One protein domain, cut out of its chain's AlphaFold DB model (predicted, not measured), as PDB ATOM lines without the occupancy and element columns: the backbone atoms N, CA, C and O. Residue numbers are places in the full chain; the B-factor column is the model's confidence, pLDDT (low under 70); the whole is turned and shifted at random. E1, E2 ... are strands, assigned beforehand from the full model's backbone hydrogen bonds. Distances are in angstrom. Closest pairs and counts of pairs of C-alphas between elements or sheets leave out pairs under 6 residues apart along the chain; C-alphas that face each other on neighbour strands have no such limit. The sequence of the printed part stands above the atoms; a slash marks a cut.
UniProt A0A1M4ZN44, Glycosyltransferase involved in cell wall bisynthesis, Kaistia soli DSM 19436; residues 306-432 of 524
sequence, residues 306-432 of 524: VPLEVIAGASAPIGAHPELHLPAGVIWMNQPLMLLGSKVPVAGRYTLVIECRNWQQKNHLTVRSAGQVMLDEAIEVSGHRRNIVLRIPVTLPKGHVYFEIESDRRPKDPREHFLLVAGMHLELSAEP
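Overview. This is residues 306 to 432 of the 524 residues of the protein "Glycosyltransferase involved in cell wall bisynthesis" of Kaistia soli DSM 19436 (UniProt A0A1M4ZN44). What shape do these atoms make? Two strongly twisted sheets lie face to face as a sandwich, with E1, E3, E8, E5 and E6 in one layer and E2, E9, E4 and E7 in the other, wound as a jelly roll: one long antiparallel hairpin folded over both sheets. The links from E1 to E2, E6 to E7 and E8 to E9 reach one end of the long axis, and the last residues, 429 to 432, reach the other. What is it built of? The printed part has 127 residues with nine named strands, E1 to E9 in that order along the chain, and no named helix, so that its class is all strand; the sheets run E1, E3, E8, E5, E6 and E2, E9, E4, E7, both antiparallel throughout. It is compact, with a radius of gyration of the C-alphas of 14.5 A, and elongated, spanning 44 by 27 by 23 A.

Arrangement. What stands beside the first strand? E1, residues 309 to 312, is the antiparallel neighbour of E3, residues 337 to 344, with N 309 and O 341 within hydrogen-bond range at 2.8 A. E3 is antiparallel to E8, residues 399 to 407, with N 340 and O 403 at 2.9 A. E8 is antiparallel to E5, residues 363 to 369, with N 368 and O 404 at 2.8 A, and E5 forms a hairpin with the edge strand E6, residues 372 to 379, with N 367 and O 375 at 2.8 A. Which strands make the other sheet? The edge strand E2, residues 331 to 333, is antiparallel to E9, residues 419 to 428, with N 331 and O 421 at 3.0 A; E9 bends by 67 degrees at residue 422. E9 is antiparallel to E4, residues 348 to 358, with N 353 and O 425 at 2.8 A, and E4 to the other edge strand, E7, residues 388 to 396, with N 352 and O 392 at 2.8 A. How do the sheets face each other? The parts that face each other are 8.8 A centre to centre, and the strands of the one sheet stand at 22 degrees to those of the other. The closest C-alphas of E6 and E7 are those of Leu 375 and Ile 392, 6.6 A apart. How is the jelly roll nested? Its four antiparallel pairs are E2 with E9, E3 with E8, E4 with E7, and E5 with E6.

Along the chain. Where do the first strands lie? E1 begins at C-alpha 309, (-6.090, 39.701, 11.288), and E2 follows at residues 331 to 333. E3 is 22.0 A from first to last C-alpha, and E4, the longest strand by residues, is 30.2 A. How long are the later ones? E5 is 19.8 A, E6 19.5 A, E7 23.7 A and E8 26.5 A. E9 is 24.9 A and ends at C-alpha 428, (-0.843, 39.870, -5.044).

Size, cuts and confidence. How large is it, and is it cut? The two C-alphas farthest apart are those of Asp 413 and Pro 432, 47.2 A. The printed part has no cut. Which links are long? Those from E1 to E2, with 18 residues, and from E8 to E9, with 11, are long. Within the former, residues 314 to 315 pair antiparallel with residues 332 to 333, of which both belong to E2. Where is confidence low? The mean pLDDT of the printed part is 75.0, and 36 residues are under 70: residues 315 to 330, 382 to 387, 410 to 418, 422 and 429 to 432.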
ATOM      1  N   VAL A 306      -0.171  38.583   1.794       75.44
ATOM      2  CA  VAL A 306      -0.373  39.519   2.916       75.44
ATOM      3  C   VAL A 306      -1.365  38.904   3.916       75.44
ATOM      4  O   VAL A 306      -2.463  38.525   3.502       75.44
ATOM      5  N   PRO A 307      -1.012  38.770   5.210       71.88
ATOM      6  CA  PRO A 307      -1.889  38.157   6.208       71.88
ATOM      7  C   PRO A 307      -3.091  39.046   6.552       71.88
ATOM      8  O   PRO A 307      -3.038  40.272   6.407       71.88
ATOM      9  N   LEU A 308      -4.159  38.418   7.042       76.50
ATOM     10  CA  LEU A 308      -5.349  39.070   7.591       76.50
ATOM     11  C   LEU A 308      -5.452  38.781   9.088       76.50
ATOM     12  O   LEU A 308      -5.206  37.661   9.531       76.50
ATOM     13  N   GLU A 309      -5.841  39.792   9.853       73.69
ATOM     14  CA  GLU A 309      -6.090  39.701  11.288       73.69
ATOM     15  C   GLU A 309      -7.585  39.827  11.571       73.69
ATOM     16  O   GLU A 309      -8.274  40.666  10.988       73.69
ATOM     17  N   VAL A 310      -8.087  39.014  12.496       77.44
ATOM     18  CA  VAL A 310      -9.471  39.100  12.968       77.44
ATOM     19  C   VAL A 310      -9.572  40.210  14.003       77.44
ATOM     20  O   VAL A 310      -8.925  40.153  15.045       77.44
ATOM     21  N   ILE A 311     -10.422  41.195  13.735       78.75
ATOM     22  CA  ILE A 311     -10.693  42.305  14.652       78.75
ATOM     23  C   ILE A 311     -11.874  41.959  15.562       78.75
ATOM     24  O   ILE A 311     -11.828  42.225  16.762       78.75
ATOM     25  N   ALA A 312     -12.940  41.386  14.996       77.56
ATOM     26  CA  ALA A 312     -14.169  41.069  15.720       77.56
ATOM     27  C   ALA A 312     -15.016  40.009  14.998       77.56
ATOM     28  O   ALA A 312     -14.832  39.750  13.809       77.56
ATOM     29  N   GLY A 313     -15.986  39.437  15.720       74.25
ATOM     30  CA  GLY A 313     -17.021  38.557  15.156       74.25
ATOM     31  C   GLY A 313     -16.592  37.116  14.885       74.25
ATOM     32  O   GLY A 313     -17.377  36.319  14.363       74.25
ATOM     33  N   ALA A 314     -15.360  36.775  15.260       77.75
ATOM     34  CA  ALA A 314     -14.872  35.412  15.269       77.75
ATOM     35  C   ALA A 314     -13.995  35.130  16.488       77.75
ATOM     36  O   ALA A 314     -13.371  36.026  17.057       77.75
ATOM     37  N   SER A 315     -13.957  33.866  16.892       65.19
ATOM     38  CA  SER A 315     -13.126  33.381  17.992       65.19
ATOM     39  C   SER A 315     -12.533  32.023  17.654       65.19
ATOM     40  O   SER A 315     -13.061  31.295  16.811       65.19
ATOM     41  N   ALA A 316     -11.461  31.647  18.350       64.00
ATOM     42  CA  ALA A 316     -11.016  30.260  18.350       64.00
ATOM     43  C   ALA A 316     -12.164  29.328  18.810       64.00
ATOM     44  O   ALA A 316     -13.050  29.772  19.554       64.00
ATOM     45  N   PRO A 317     -12.174  28.054  18.376       58.94
ATOM     46  CA  PRO A 317     -13.106  27.054  18.883       58.94
ATOM     47  C   PRO A 317     -13.051  26.968  20.409       58.94
ATOM     48  O   PRO A 317     -11.970  26.921  20.993       58.94
ATOM     49  N   ILE A 318     -14.218  26.951  21.053       49.62
ATOM     50  CA  ILE A 318     -14.336  26.712  22.494       49.62
ATOM     51  C   ILE A 318     -14.643  25.223  22.673       49.62
ATOM     52  O   ILE A 318     -15.731  24.778  22.323       49.62
ATOM     53  N   GLY A 319     -13.696  24.470  23.236       42.34
ATOM     54  CA  GLY A 319     -13.813  23.021  23.434       42.34
ATOM     55  C   GLY A 319     -13.055  22.195  22.389       42.34
ATOM     56  O   GLY A 319     -12.652  22.692  21.337       42.34
ATOM     57  N   ALA A 320     -12.817  20.919  22.704       37.41
ATOM     58  CA  ALA A 320     -12.147  19.990  21.802       37.41
ATOM     59  C   ALA A 320     -13.141  19.487  20.746       37.41
ATOM     60  O   ALA A 320     -14.135  18.854  21.090       37.41
ATOM     61  N   HIS A 321     -12.840  19.732  19.471       52.84
ATOM     62  CA  HIS A 321     -13.583  19.192  18.328       52.84
ATOM     63  C   HIS A 321     -12.726  18.201  17.516       52.84
ATOM     64  O   HIS A 321     -12.398  18.467  16.352       52.84
ATOM     65  N   PRO A 322     -12.279  17.082  18.116       42.19
ATOM     66  CA  PRO A 322     -11.400  16.118  17.453       42.19
ATOM     67  C   PRO A 322     -12.032  15.484  16.202       42.19
ATOM     68  O   PRO A 322     -11.318  15.087  15.286       42.19
ATOM     69  N   GLU A 323     -13.362  15.440  16.104       44.75
ATOM     70  CA  GLU A 323     -14.109  14.984  14.929       44.75
ATOM     71  C   GLU A 323     -13.935  15.892  13.700       44.75
ATOM     72  O   GLU A 323     -14.111  15.455  12.558       44.75
ATOM     73  N   LEU A 324     -13.574  17.160  13.914       50.09
ATOM     74  CA  LEU A 324     -13.528  18.172  12.865       50.09
ATOM     75  C   LEU A 324     -12.192  18.228  12.113       50.09
ATOM     76  O   LEU A 324     -12.153  18.854  11.053       50.09
ATOM     77  N   HIS A 325     -11.131  17.565  12.594       48.97
ATOM     78  CA  HIS A 325      -9.791  17.590  11.979       48.97
ATOM     79  C   HIS A 325      -9.347  19.028  11.634       48.97
ATOM     80  O   HIS A 325      -9.108  19.367  10.469       48.97
ATOM     81  N   LEU A 326      -9.364  19.913  12.635       52.00
ATOM     82  CA  LEU A 326      -9.116  21.342  12.452       52.00
ATOM     83  C   LEU A 326      -7.618  21.652  12.544       52.00
ATOM     84  O   LEU A 326      -7.015  21.318  13.562       52.00
ATOM     85  N   PRO A 327      -7.008  22.299  11.533       50.06
ATOM     86  CA  PRO A 327      -5.632  22.771  11.649       50.06
ATOM     87  C   PRO A 327      -5.493  23.850  12.738       50.06
ATOM     88  O   PRO A 327      -6.464  24.492  13.142       50.06
ATOM     89  N   ALA A 328      -4.266  24.084  13.208       43.19
ATOM     90  CA  ALA A 328      -3.981  25.191  14.118       43.19
ATOM     91  C   ALA A 328      -4.287  26.546  13.444       43.19
ATOM     92  O   ALA A 328      -3.931  26.754  12.286       43.19
ATOM     93  N   GLY A 329      -4.920  27.476  14.171       52.72
ATOM     94  CA  GLY A 329      -5.262  28.817  13.662       52.72
ATOM     95  C   GLY A 329      -6.667  28.956  13.064       52.72
ATOM     96  O   GLY A 329      -7.018  30.026  12.575       52.72
ATOM     97  N   VAL A 330      -7.484  27.904  13.138       66.81
ATOM     98  CA  VAL A 330      -8.893  27.949  12.744       66.81
ATOM     99  C   VAL A 330      -9.690  28.889  13.648       66.81
ATOM    100  O   VAL A 330      -9.533  28.883  14.870       66.81
ATOM    101  N   ILE A 331     -10.598  29.649  13.043       75.56
ATOM    102  CA  ILE A 331     -11.542  30.518  13.745       75.56
ATOM    103  C   ILE A 331     -12.975  30.179  13.345       75.56
ATOM    104  O   ILE A 331     -13.258  29.802  12.207       75.56
ATOM    105  N   TRP A 332     -13.897  30.360  14.280       78.25
ATOM    106  CA  TRP A 332     -15.321  30.338  14.001       78.25
ATOM    107  C   TRP A 332     -15.837  31.751  13.918       78.25
ATOM    108  O   TRP A 332     -15.703  32.514  14.874       78.25
ATOM    109  N   MET A 333     -16.511  32.057  12.819       81.38
ATOM    110  CA  MET A 333     -17.446  33.164  12.808       81.38
ATOM    111  C   MET A 333     -18.558  32.831  13.805       81.38
ATOM    112  O   MET A 333     -19.248  31.818  13.657       81.38
ATOM    113  N   ASN A 334     -18.657  33.635  14.864       73.50
ATOM    114  CA  ASN A 334     -19.571  33.446  15.996       73.50
ATOM    115  C   ASN A 334     -20.583  34.599  16.125       73.50
ATOM    116  O   ASN A 334     -21.429  34.586  17.016       73.50
ATOM    117  N   GLN A 335     -20.508  35.576  15.221       79.25
ATOM    118  CA  GLN A 335     -21.475  36.648  15.017       79.25
ATOM    119  C   GLN A 335     -21.842  36.718  13.526       79.25
ATOM    120  O   GLN A 335     -21.037  36.296  12.698       79.25
ATOM    121  N   PRO A 336     -23.001  37.296  13.151       85.25
ATOM    122  CA  PRO A 336     -23.385  37.460  11.744       85.25
ATOM    123  C   PRO A 336     -22.450  38.367  10.940       85.25
ATOM    124  O   PRO A 336     -22.515  38.362   9.719       85.25
ATOM    125  N   LEU A 337     -21.581  39.129  11.606       87.31
ATOM    126  CA  LEU A 337     -20.579  39.983  10.984       87.31
ATOM    127  C   LEU A 337     -19.205  39.677  11.575       87.31
ATOM    128  O   LEU A 337     -19.022  39.775  12.788       87.31
ATOM    129  N   MET A 338     -18.244  39.366  10.710       86.56
ATOM    130  CA  MET A 338     -16.827  39.226  11.032       86.56
ATOM    131  C   MET A 338     -16.035  40.362  10.382       86.56
ATOM    132  O   MET A 338     -16.208  40.649   9.198       86.56
ATOM    133  N   LEU A 339     -15.159  41.000  11.161       83.31
ATOM    134  CA  LEU A 339     -14.315  42.107  10.711       83.31
ATOM    135  C   LEU A 339     -12.861  41.665  10.629       83.31
ATOM    136  O   LEU A 339     -12.305  41.176  11.615       83.31
ATOM    137  N   LEU A 340     -12.242  41.893   9.474       84.69
ATOM    138  CA  LEU A 340     -10.838  41.593   9.222       84.69
ATOM    139  C   LEU A 340     -10.056  42.870   8.925       84.69
ATOM    140  O   LEU A 340     -10.579  43.784   8.291       84.69
ATOM    141  N   GLY A 341      -8.794  42.907   9.338       82.00
ATOM    142  CA  GLY A 341      -7.846  43.972   9.028       82.00
ATOM    143  C   GLY A 341      -6.589  43.436   8.354       82.00
ATOM    144  O   GLY A 341      -6.146  42.325   8.630       82.00
ATOM    145  N   SER A 342      -5.985  44.229   7.474       85.62
ATOM    146  CA  SER A 342      -4.653  43.945   6.933       85.62
ATOM    147  C   SER A 342      -3.898  45.234   6.625       85.62
ATOM    148  O   SER A 342      -4.503  46.285   6.414       85.62
ATOM    149  N   LYS A 343      -2.565  45.158   6.579       81.56
ATOM    150  CA  LYS A 343      -1.691  46.254   6.153       81.56
ATOM    151  C   LYS A 343      -1.119  45.944   4.772       81.56
ATOM    152  O   LYS A 343      -0.119  45.242   4.636       81.56
ATOM    153  N   VAL A 344      -1.746  46.509   3.749       81.56
ATOM    154  CA  VAL A 344      -1.383  46.340   2.343       81.56
ATOM    155  C   VAL A 344      -0.097  47.126   2.036       81.56
ATOM    156  O   VAL A 344      -0.058  48.347   2.235       81.56
ATOM    157  N   PRO A 345       0.979  46.464   1.566       71.69
ATOM    158  CA  PRO A 345       2.290  47.097   1.406       71.69
ATOM    159  C   PRO A 345       2.388  47.996   0.167       71.69
ATOM    160  O   PRO A 345       3.109  48.998   0.192       71.69
ATOM    161  N   VAL A 346       1.663  47.655  -0.902       76.25
ATOM    162  CA  VAL A 346       1.630  48.376  -2.179       76.25
ATOM    163  C   VAL A 346       0.199  48.420  -2.697       76.25
ATOM    164  O   VAL A 346      -0.546  47.463  -2.527       76.25
ATOM    165  N   ALA A 347      -0.203  49.532  -3.308       82.00
ATOM    166  CA  ALA A 347      -1.507  49.588  -3.956       82.00
ATOM    167  C   ALA A 347      -1.505  48.647  -5.171       82.00
ATOM    168  O   ALA A 347      -0.512  48.598  -5.899       82.00
ATOM    169  N   GLY A 348      -2.585  47.902  -5.392       84.19
ATOM    170  CA  GLY A 348      -2.639  46.959  -6.507       84.19
ATOM    171  C   GLY A 348      -3.836  46.020  -6.488       84.19
ATOM    172  O   GLY A 348      -4.735  46.131  -5.651       84.19
ATOM    173  N   ARG A 349      -3.837  45.086  -7.445       82.81
ATOM    174  CA  ARG A 349      -4.817  44.002  -7.528       82.81
ATOM    175  C   ARG A 349      -4.370  42.832  -6.660       82.81
ATOM    176  O   ARG A 349      -3.242  42.353  -6.766       82.81
ATOM    177  N   TYR A 350      -5.281  42.363  -5.827       86.69
ATOM    178  CA  TYR A 350      -5.103  41.220  -4.953       86.69
ATOM    179  C   TYR A 350      -6.236  40.218  -5.172       86.69
ATOM    180  O   TYR A 350      -7.303  40.557  -5.677       86.69
ATOM    181  N   THR A 351      -6.026  38.981  -4.747       86.25
ATOM    182  CA  THR A 351      -7.092  38.007  -4.530       86.25
ATOM    183  C   THR A 351      -7.204  37.766  -3.031       86.25
ATOM    184  O   THR A 351      -6.253  37.295  -2.415       86.25
ATOM    185  N   LEU A 352      -8.350  38.094  -2.440       89.56
ATOM    186  CA  LEU A 352      -8.708  37.672  -1.091       89.56
ATOM    187  C   LEU A 352      -9.084  36.193  -1.132       89.56
ATOM    188  O   LEU A 352     -10.065  35.807  -1.767       89.56
ATOM    189  N   VAL A 353      -8.282  35.371  -0.467       84.50
ATOM    190  CA  VAL A 353      -8.513  33.938  -0.332       84.50
ATOM    191  C   VAL A 353      -9.083  33.666   1.048       84.50
ATOM    192  O   VAL A 353      -8.508  34.093   2.046       84.50
ATOM    193  N   ILE A 354     -10.209  32.958   1.101       85.06
ATOM    194  CA  ILE A 354     -10.833  32.493   2.342       85.06
ATOM    195  C   ILE A 354     -11.062  30.993   2.201       85.06
ATOM    196  O   ILE A 354     -11.878  30.550   1.393       85.06
ATOM    197  N   GLU A 355     -10.341  30.208   2.989       81.94
ATOM    198  CA  GLU A 355     -10.539  28.772   3.102       81.94
ATOM    199  C   GLU A 355     -11.478  28.492   4.271       81.94
ATOM    200  O   GLU A 355     -11.150  28.766   5.426       81.94
ATOM    201  N   CYS A 356     -12.665  27.966   3.986       81.69
ATOM    202  CA  CYS A 356     -13.716  27.825   4.976       81.69
ATOM    203  C   CYS A 356     -14.509  26.521   4.864       81.69
ATOM    204  O   CYS A 356     -14.450  25.799   3.872       81.69
ATOM    205  N   ARG A 357     -15.272  26.197   5.906       81.12
ATOM    206  CA  ARG A 357     -16.282  25.138   5.894       81.12
ATOM    207  C   ARG A 357     -17.608  25.702   6.368       81.12
ATOM    208  O   ARG A 357     -17.654  26.492   7.312       81.12
ATOM    209  N   ASN A 358     -18.681  25.270   5.721       81.81
ATOM    210  CA  ASN A 358     -20.034  25.703   6.032       81.81
ATOM    211  C   ASN A 358     -20.905  24.490   6.393       81.81
ATOM    212  O   ASN A 358     -20.919  23.485   5.679       81.81
ATOM    213  N   TRP A 359     -21.637  24.593   7.504       74.44
ATOM    214  CA  TRP A 359     -22.588  23.575   7.984       74.44
ATOM    215  C   TRP A 359     -24.046  23.998   7.799       74.44
ATOM    216  O   TRP A 359     -24.953  23.198   8.017       74.44
ATOM    217  N   GLN A 360     -24.282  25.241   7.381       75.12
ATOM    218  CA  GLN A 360     -25.608  25.835   7.323       75.12
ATOM    219  C   GLN A 360     -26.144  25.800   5.887       75.12
ATOM    220  O   GLN A 360     -25.529  26.327   4.958       75.12
ATOM    221  N   GLN A 361     -27.316  25.191   5.685       76.38
ATOM    222  CA  GLN A 361     -27.968  25.184   4.373       76.38
ATOM    223  C   GLN A 361     -28.336  26.605   3.940       76.38
ATOM    224  O   GLN A 361     -28.977  27.331   4.701       76.38
ATOM    225  N   LYS A 362     -28.016  26.968   2.690       77.19
ATOM    226  CA  LYS A 362     -28.276  28.296   2.101       77.19
ATOM    227  C   LYS A 362     -27.716  29.438   2.975       77.19
ATOM    228  O   LYS A 362     -28.463  30.341   3.341       77.19
ATOM    229  N   ASN A 363     -26.463  29.332   3.410       84.75
ATOM    230  CA  ASN A 363     -25.760  30.419   4.094       84.75
ATOM    231  C   ASN A 363     -25.246  31.407   3.043       84.75
ATOM    232  O   ASN A 363     -24.388  31.028   2.247       84.75
ATOM    233  N   HIS A 364     -25.796  32.617   2.998       88.50
ATOM    234  CA  HIS A 364     -25.349  33.648   2.068       88.50
ATOM    235  C   HIS A 364     -24.257  34.481   2.721       88.50
ATOM    236  O   HIS A 364     -24.477  35.050   3.792       88.50
ATOM    237  N   LEU A 365     -23.089  34.534   2.083       90.44
ATOM    238  CA  LEU A 365     -21.993  35.381   2.524       90.44
ATOM    239  C   LEU A 365     -21.877  36.602   1.625       90.44
ATOM    240  O   LEU A 365     -21.708  36.474   0.411       90.44
ATOM    241  N   THR A 366     -21.875  37.774   2.249       93.12
ATOM    242  CA  THR A 366     -21.522  39.030   1.599       93.12
ATOM    243  C   THR A 366     -20.178  39.502   2.140       93.12
ATOM    244  O   THR A 366     -20.019  39.706   3.342       93.12
ATOM    245  N   VAL A 367     -19.196  39.688   1.260       91.56
ATOM    246  CA  VAL A 367     -17.882  40.239   1.616       91.56
ATOM    247  C   VAL A 367     -17.795  41.666   1.103       91.56
ATOM    248  O   VAL A 367     -17.978  41.895  -0.092       91.56
ATOM    249  N   ARG A 368     -17.495  42.628   1.978       92.19
ATOM    250  CA  ARG A 368     -17.314  44.041   1.620       92.19
ATOM    251  C   ARG A 368     -15.942  44.553   2.018       92.19
ATOM    252  O   ARG A 368     -15.330  44.063   2.959       92.19
ATOM    253  N   SER A 369     -15.478  45.578   1.321       89.38
ATOM    254  CA  SER A 369     -14.349  46.402   1.748       89.38
ATOM    255  C   SER A 369     -14.633  47.851   1.381       89.38
ATOM    256  O   SER A 369     -15.095  48.120   0.273       89.38
ATOM    257  N   ALA A 370     -14.421  48.774   2.324       82.62
ATOM    258  CA  ALA A 370     -14.743  50.197   2.161       82.62
ATOM    259  C   ALA A 370     -16.170  50.450   1.611       82.62
ATOM    260  O   ALA A 370     -16.382  51.322   0.770       82.62
ATOM    261  N   GLY A 371     -17.150  49.653   2.056       79.69
ATOM    262  CA  GLY A 371     -18.552  49.742   1.625       79.69
ATOM    263  C   GLY A 371     -18.871  49.127   0.255       79.69
ATOM    264  O   GLY A 371     -20.045  48.991  -0.084       79.69
ATOM    265  N   GLN A 372     -17.874  48.704  -0.525       84.12
ATOM    266  CA  GLN A 372     -18.086  48.029  -1.805       84.12
ATOM    267  C   GLN A 372     -18.208  46.512  -1.604       84.12
ATOM    268  O   GLN A 372     -17.393  45.903  -0.914       84.12
ATOM    269  N   VAL A 373     -19.217  45.903  -2.233       89.56
ATOM    270  CA  VAL A 373     -19.438  44.448  -2.229       89.56
ATOM    271  C   VAL A 373     -18.466  43.772  -3.198       89.56
ATOM    272  O   VAL A 373     -18.414  44.126  -4.374       89.56
ATOM    273  N   MET A 374     -17.702  42.811  -2.685       87.38
ATOM    274  CA  MET A 374     -16.680  42.042  -3.404       87.38
ATOM    275  C   MET A 374     -17.138  40.611  -3.704       87.38
ATOM    276  O   MET A 374     -16.761  40.044  -4.723       87.38
ATOM    277  N   LEU A 375     -17.955  40.036  -2.821       91.00
ATOM    278  CA  LEU A 375     -18.613  38.744  -2.994       91.00
ATOM    279  C   LEU A 375     -20.024  38.860  -2.426       91.00
ATOM    280  O   LEU A 375     -20.201  39.482  -1.380       91.00
ATOM    281  N   ASP A 376     -20.992  38.246  -3.092       91.56
ATOM    282  CA  ASP A 376     -22.346  38.079  -2.573       91.56
ATOM    283  C   ASP A 376     -22.914  36.759  -3.099       91.56
ATOM    284  O   ASP A 376     -23.525  36.714  -4.165       91.56
ATOM    285  N   GLU A 377     -22.624  35.662  -2.397       88.06
ATOM    286  CA  GLU A 377     -22.942  34.312  -2.869       88.06
ATOM    287  C   GLU A 377     -23.403  33.373  -1.746       88.06
ATOM    288  O   GLU A 377     -22.979  33.462  -0.590       88.06
ATOM    289  N   ALA A 378     -24.248  32.405  -2.112       86.38
ATOM    290  CA  ALA A 378     -24.620  31.299  -1.241       86.38
ATOM    291  C   ALA A 378     -23.496  30.257  -1.179       86.38
ATOM    292  O   ALA A 378     -23.129  29.661  -2.191       86.38
ATOM    293  N   ILE A 379     -22.999  29.983   0.023       84.56
ATOM    294  CA  ILE A 379     -21.943  28.998   0.248       84.56
ATOM    295  C   ILE A 379     -22.557  27.616   0.454       84.56
ATOM    296  O   ILE A 379     -23.454  27.418   1.281       84.56
ATOM    297  N   GLU A 380     -22.059  26.632  -0.293       77.19
ATOM    298  CA  GLU A 380     -22.514  25.247  -0.189       77.19
ATOM    299  C   GLU A 380     -22.203  24.639   1.184       77.19
ATOM    300  O   GLU A 380     -21.277  25.050   1.880       77.19
ATOM    301  N   VAL A 381     -22.982  23.638   1.598       76.69
ATOM    302  CA  VAL A 381     -22.704  22.896   2.834       76.69
ATOM    303  C   VAL A 381     -21.578  21.904   2.565       76.69
ATOM    304  O   VAL A 381     -21.759  20.956   1.804       76.69
ATOM    305  N   SER A 382     -20.430  22.092   3.212       66.38
ATOM    306  CA  SER A 382     -19.277  21.189   3.096       66.38
ATOM    307  C   SER A 382     -19.109  20.245   4.291       66.38
ATOM    308  O   SER A 382     -18.431  19.215   4.185       66.38
ATOM    309  N   GLY A 383     -19.753  20.554   5.421       63.91
ATOM    310  CA  GLY A 383     -19.727  19.726   6.624       63.91
ATOM    311  C   GLY A 383     -18.305  19.456   7.133       63.91
ATOM    312  O   GLY A 383     -17.429  20.315   7.101       63.91
ATOM    313  N   HIS A 384     -18.052  18.230   7.596       56.75
ATOM    314  CA  HIS A 384     -16.787  17.858   8.247       56.75
ATOM    315  C   HIS A 384     -15.664  17.423   7.290       56.75
ATOM    316  O   HIS A 384     -14.585  17.074   7.754       56.75
ATOM    317  N   ARG A 385     -15.909  17.370   5.972       50.06
ATOM    318  CA  ARG A 385     -15.065  16.581   5.052       50.06
ATOM    319  C   ARG A 385     -14.233  17.390   4.060       50.06
ATOM    320  O   ARG A 385     -13.264  16.847   3.539       50.06
ATOM    321  N   ARG A 386     -14.597  18.641   3.754       60.94
ATOM    322  CA  ARG A 386     -13.923  19.420   2.700       60.94
ATOM    323  C   ARG A 386     -13.920  20.919   2.994       60.94
ATOM    324  O   ARG A 386     -14.935  21.460   3.423       60.94
ATOM    325  N   ASN A 387     -12.797  21.575   2.705       65.38
ATOM    326  CA  ASN A 387     -12.705  23.033   2.672       65.38
ATOM    327  C   ASN A 387     -13.244  23.575   1.337       65.38
ATOM    328  O   ASN A 387     -12.972  23.024   0.268       65.38
ATOM    329  N   ILE A 388     -14.007  24.657   1.418       73.69
ATOM    330  CA  ILE A 388     -14.389  25.529   0.313       73.69
ATOM    331  C   ILE A 388     -13.349  26.646   0.268       73.69
ATOM    332  O   ILE A 388     -13.022  27.224   1.300       73.69
ATOM    333  N   VAL A 389     -12.816  26.944  -0.914       78.69
ATOM    334  CA  VAL A 389     -11.851  28.034  -1.095       78.69
ATOM    335  C   VAL A 389     -12.519  29.129  -1.910       78.69
ATOM    336  O   VAL A 389     -12.737  28.968  -3.109       78.69
ATOM    337  N   LEU A 390     -12.839  30.242  -1.256       81.06
ATOM    338  CA  LEU A 390     -13.337  31.448  -1.906       81.06
ATOM    339  C   LEU A 390     -12.140  32.266  -2.383       81.06
ATOM    340  O   LEU A 390     -11.224  32.530  -1.607       81.06
ATOM    341  N   ARG A 391     -12.139  32.651  -3.659       83.44
ATOM    342  CA  ARG A 391     -11.099  33.485  -4.276       83.44
ATOM    343  C   ARG A 391     -11.757  34.738  -4.833       83.44
ATOM    344  O   ARG A 391     -12.407  34.684  -5.871       83.44
ATOM    345  N   ILE A 392     -11.604  35.848  -4.123       86.50
ATOM    346  CA  ILE A 392     -12.336  37.088  -4.368       86.50
ATOM    347  C   ILE A 392     -11.347  38.138  -4.894       86.50
ATOM    348  O   ILE A 392     -10.493  38.599  -4.133       86.50
ATOM    349  N   PRO A 393     -11.397  38.517  -6.180       85.25
ATOM    350  CA  PRO A 393     -10.517  39.547  -6.716       85.25
ATOM    351  C   PRO A 393     -10.878  40.918  -6.126       85.25
ATOM    352  O   PRO A 393     -12.039  41.319  -6.124       85.25
ATOM    353  N   VAL A 394      -9.880  41.651  -5.638       87.19
ATOM    354  CA  VAL A 394     -10.038  42.959  -4.991       87.19
ATOM    355  C   VAL A 394      -8.942  43.922  -5.449       87.19
ATOM    356  O   VAL A 394      -7.825  43.516  -5.758       87.19
ATOM    357  N   THR A 395      -9.238  45.220  -5.497       87.62
ATOM    358  CA  THR A 395      -8.225  46.265  -5.725       87.62
ATOM    359  C   THR A 395      -8.078  47.070  -4.449       87.62
ATOM    360  O   THR A 395      -9.071  47.578  -3.932       87.62
ATOM    361  N   LEU A 396      -6.859  47.156  -3.920       86.38
ATOM    362  CA  LEU A 396      -6.607  47.700  -2.588       86.38
ATOM    363  C   LEU A 396      -5.595  48.849  -2.639       86.38
ATOM    364  O   LEU A 396      -4.607  48.759  -3.375       86.38
ATOM    365  N   PRO A 397      -5.797  49.916  -1.846       85.62
ATOM    366  CA  PRO A 397      -4.787  50.944  -1.650       85.62
ATOM    367  C   PRO A 397      -3.658  50.429  -0.748       85.62
ATOM    368  O   PRO A 397      -3.839  49.512   0.051       85.62
ATOM    369  N   LYS A 398      -2.490  51.075  -0.819       85.12
ATOM    370  CA  LYS A 398      -1.436  50.903   0.188       85.12
ATOM    371  C   LYS A 398      -1.937  51.431   1.535       85.12
ATOM    372  O   LYS A 398      -2.449  52.545   1.599       85.12
ATOM    373  N   GLY A 399      -1.705  50.691   2.615       80.00
ATOM    374  CA  GLY A 399      -2.088  51.090   3.971       80.00
ATOM    375  C   GLY A 399      -2.991  50.072   4.657       80.00
ATOM    376  O   GLY A 399      -3.011  48.902   4.287       80.00
ATOM    377  N   HIS A 400      -3.695  50.501   5.702       85.75
ATOM    378  CA  HIS A 400      -4.628  49.624   6.406       85.75
ATOM    379  C   HIS A 400      -5.922  49.487   5.609       85.75
ATOM    380  O   HIS A 400      -6.502  50.486   5.186       85.75
ATOM    381  N   VAL A 401      -6.361  48.250   5.424       88.56
ATOM    382  CA  VAL A 401      -7.622  47.905   4.771       88.56
ATOM    383  C   VAL A 401      -8.443  47.022   5.695       88.56
ATOM    384  O   VAL A 401      -7.888  46.281   6.510       88.56
ATOM    385  N   TYR A 402      -9.760  47.094   5.533       90.44
ATOM    386  CA  TYR A 402     -10.710  46.318   6.315       90.44
ATOM    387  C   TYR A 402     -11.639  45.531   5.399       90.44
ATOM    388  O   TYR A 402     -12.023  46.021   4.331       90.44
ATOM    389  N   PHE A 403     -12.006  44.331   5.836       91.75
ATOM    390  CA  PHE A 403     -13.028  43.514   5.197       91.75
ATOM    391  C   PHE A 403     -14.143  43.202   6.185       91.75
ATOM    392  O   PHE A 403     -13.891  42.882   7.346       91.75
ATOM    393  N   GLU A 404     -15.369  43.272   5.694       92.19
ATOM    394  CA  GLU A 404     -16.581  42.859   6.388       92.19
ATOM    395  C   GLU A 404     -17.055  41.563   5.745       92.19
ATOM    396  O   GLU A 404     -17.294  41.534   4.541       92.19
ATOM    397  N   ILE A 405     -17.178  40.495   6.523       91.25
ATOM    398  CA  ILE A 405     -17.765  39.233   6.075       91.25
ATOM    399  C   ILE A 405     -19.070  39.067   6.837       91.25
ATOM    400  O   ILE A 405     -19.068  38.821   8.043       91.25
ATOM    401  N   GLU A 406     -20.179  39.247   6.135       90.31
ATOM    402  CA  GLU A 406     -21.526  39.154   6.675       90.31
ATOM    403  C   GLU A 406     -22.166  37.833   6.250       90.31
ATOM    404  O   GLU A 406     -22.078  37.442   5.089       90.31
ATOM    405  N   SER A 407     -22.816  37.155   7.191       88.56
ATOM    406  CA  SER A 407     -23.670  36.000   6.944       88.56
ATOM    407  C   SER A 407     -25.125  36.406   7.147       88.56
ATOM    408  O   SER A 407     -25.475  37.000   8.167       88.56
ATOM    409  N   ASP A 408     -25.996  36.035   6.207       84.31
ATOM    410  CA  ASP A 408     -27.444  36.252   6.320       84.31
ATOM    411  C   ASP A 408     -28.117  35.366   7.388       84.31
ATOM    412  O   ASP A 408     -29.307  35.512   7.697       84.31
ATOM    413  N   ARG A 409     -27.357  34.442   7.986       78.62
ATOM    414  CA  ARG A 409     -27.822  33.569   9.058       78.62
ATOM    415  C   ARG A 409     -27.759  34.259  10.406       78.62
ATOM    416  O   ARG A 409     -26.955  35.142  10.656       78.62
ATOM    417  N   ARG A 410     -28.662  33.850  11.296       68.94
ATOM    418  CA  ARG A 410     -28.690  34.258  12.703       68.94
ATOM    419  C   ARG A 410     -28.953  33.004  13.539       68.94
ATOM    420  O   ARG A 410     -30.073  32.492  13.483       68.94
ATOM    421  N   PRO A 411     -27.942  32.469  14.235       57.31
ATOM    422  CA  PRO A 411     -28.088  31.279  15.036       57.31
ATOM    423  C   PRO A 411     -28.972  31.582  16.233       57.31
ATOM    424  O   PRO A 411     -28.976  32.694  16.768       57.31
ATOM    425  N   LYS A 412     -29.756  30.585  16.626       57.06
ATOM    426  CA  LYS A 412     -30.639  30.682  17.796       57.06
ATOM    427  C   LYS A 412     -29.946  30.182  19.062       57.06
ATOM    428  O   LYS A 412     -30.397  30.505  20.158       57.06
ATOM    429  N   ASP A 413     -28.857  29.430  18.904       57.88
ATOM    430  CA  ASP A 413     -28.012  28.902  19.974       57.88
ATOM    431  C   ASP A 413     -26.586  29.481  19.838       57.88
ATOM    432  O   ASP A 413     -26.020  29.428  18.748       57.88
ATOM    433  N   PRO A 414     -25.959  30.006  20.907       51.41
ATOM    434  CA  PRO A 414     -24.562  30.464  20.888       51.41
ATOM    435  C   PRO A 414     -23.536  29.399  20.459       51.41
ATOM    436  O   PRO A 414     -22.398  29.739  20.141       51.41
ATOM    437  N   ARG A 415     -23.917  28.116  20.481       52.41
ATOM    438  CA  ARG A 415     -23.115  26.969  20.024       52.41
ATOM    439  C   ARG A 415     -23.261  26.685  18.525       52.41
ATOM    440  O   ARG A 415     -22.544  25.847  17.991       52.41
ATOM    441  N   GLU A 416     -24.195  27.341  17.840       58.34
ATOM    442  CA  GLU A 416     -24.328  27.244  16.388       58.34
ATOM    443  C   GLU A 416     -23.312  28.177  15.722       58.34
ATOM    444  O   GLU A 416     -23.406  29.403  15.788       58.34
ATOM    445  N   HIS A 417     -22.333  27.584  15.049       66.56
ATOM    446  CA  HIS A 417     -21.334  28.330  14.302       66.56
ATOM    447  C   HIS A 417     -21.749  28.521  12.835       66.56
ATOM    448  O   HIS A 417     -22.385  27.655  12.224       66.56
ATOM    449  N   PHE A 418     -21.390  29.674  12.268       68.69
ATOM    450  CA  PHE A 418     -21.827  30.103  10.935       68.69
ATOM    451  C   PHE A 418     -20.915  29.540   9.848       68.69
ATOM    452  O   PHE A 418     -21.359  28.924   8.880       68.69
ATOM    453  N   LEU A 419     -19.621  29.783  10.033       77.88
ATOM    454  CA  LEU A 419     -18.562  29.495   9.091       77.88
ATOM    455  C   LEU A 419     -17.301  29.191   9.893       77.88
ATOM    456  O   LEU A 419     -16.911  29.968  10.766       77.88
ATOM    457  N   LEU A 420     -16.666  28.069   9.589       78.06
ATOM    458  CA  LEU A 420     -15.317  27.797  10.057       78.06
ATOM    459  C   LEU A 420     -14.352  28.355   9.038       78.06
ATOM    460  O   LEU A 420     -14.446  27.976   7.876       78.06
ATOM    461  N   VAL A 421     -13.418  29.199   9.447       78.31
ATOM    462  CA  VAL A 421     -12.348  29.663   8.569       78.31
ATOM    463  C   VAL A 421     -11.056  28.973   8.972       78.31
ATOM    464  O   VAL A 421     -10.579  29.133  10.092       78.31
ATOM    465  N   ALA A 422     -10.525  28.173   8.052       67.19
ATOM    466  CA  ALA A 422      -9.280  27.432   8.202       67.19
ATOM    467  C   ALA A 422      -8.054  28.235   7.748       67.19
ATOM    468  O   ALA A 422      -6.950  27.967   8.213       67.19
ATOM    469  N   GLY A 423      -8.250  29.238   6.891       71.62
ATOM    470  CA  GLY A 423      -7.191  30.136   6.447       71.62
ATOM    471  C   GLY A 423      -7.743  31.347   5.706       71.62
ATOM    472  O   GLY A 423      -8.804  31.280   5.085       71.62
ATOM    473  N   MET A 424      -7.031  32.470   5.782       81.50
ATOM    474  CA  MET A 424      -7.347  33.672   5.013       81.50
ATOM    475  C   MET A 424      -6.089  34.498   4.729       81.50
ATOM    476  O   MET A 424      -5.268  34.718   5.621       81.50
ATOM    477  N   HIS A 425      -5.943  34.983   3.498       82.69
ATOM    478  CA  HIS A 425      -4.820  35.832   3.087       82.69
ATOM    479  C   HIS A 425      -5.142  36.611   1.808       82.69
ATOM    480  O   HIS A 425      -6.093  36.304   1.093       82.69
ATOM    481  N   LEU A 426      -4.333  37.627   1.507       81.50
ATOM    482  CA  LEU A 426      -4.341  38.323   0.220       81.50
ATOM    483  C   LEU A 426      -3.189  37.820  -0.653       81.50
ATOM    484  O   LEU A 426      -2.040  37.794  -0.215       81.50
ATOM    485  N   GLU A 427      -3.478  37.488  -1.907       83.31
ATOM    486  CA  GLU A 427      -2.488  37.116  -2.925       83.31
ATOM    487  C   GLU A 427      -2.315  38.269  -3.917       83.31
ATOM    488  O   GLU A 427      -3.276  38.657  -4.579       83.31
ATOM    489  N   LEU A 428      -1.109  38.834  -4.041       78.44
ATOM    490  CA  LEU A 428      -0.843  39.870  -5.044       78.44
ATOM    491  C   LEU A 428      -0.943  39.274  -6.458       78.44
ATOM    492  O   LEU A 428      -0.319  38.261  -6.756       78.44
ATOM    493  N   SER A 429      -1.711  39.921  -7.333       67.25
ATOM    494  CA  SER A 429      -1.906  39.524  -8.732       67.25
ATOM    495  C   SER A 429      -1.120  40.503  -9.633       67.25
ATOM    496  O   SER A 429      -1.520  41.657  -9.737       67.25
ATOM    497  N   ALA A 430       0.028  40.124 -10.214       56.06
ATOM    498  CA  ALA A 430       0.866  41.030 -11.042       56.06
ATOM    499  C   ALA A 430       0.253  41.364 -12.423       56.06
ATOM    500  O   ALA A 430      -0.576  40.594 -12.899       56.06
ATOM    501  N   GLU A 431       0.607  42.441 -13.151       42.97
ATOM    502  CA  GLU A 431       1.528  43.595 -12.961       42.97
ATOM    503  C   GLU A 431       0.749  44.942 -12.914       42.97
ATOM    504  O   GLU A 431      -0.397  44.990 -13.368       42.97
ATOM    505  N   PRO A 432       1.331  46.049 -12.396       40.75
ATOM    506  CA  PRO A 432       0.738  47.382 -12.509       40.75
ATOM    507  C   PRO A 432       0.872  47.932 -13.940       40.75
ATOM    508  O   PRO A 432       1.976  48.058 -14.466       40.75
TER     509      PRO A 432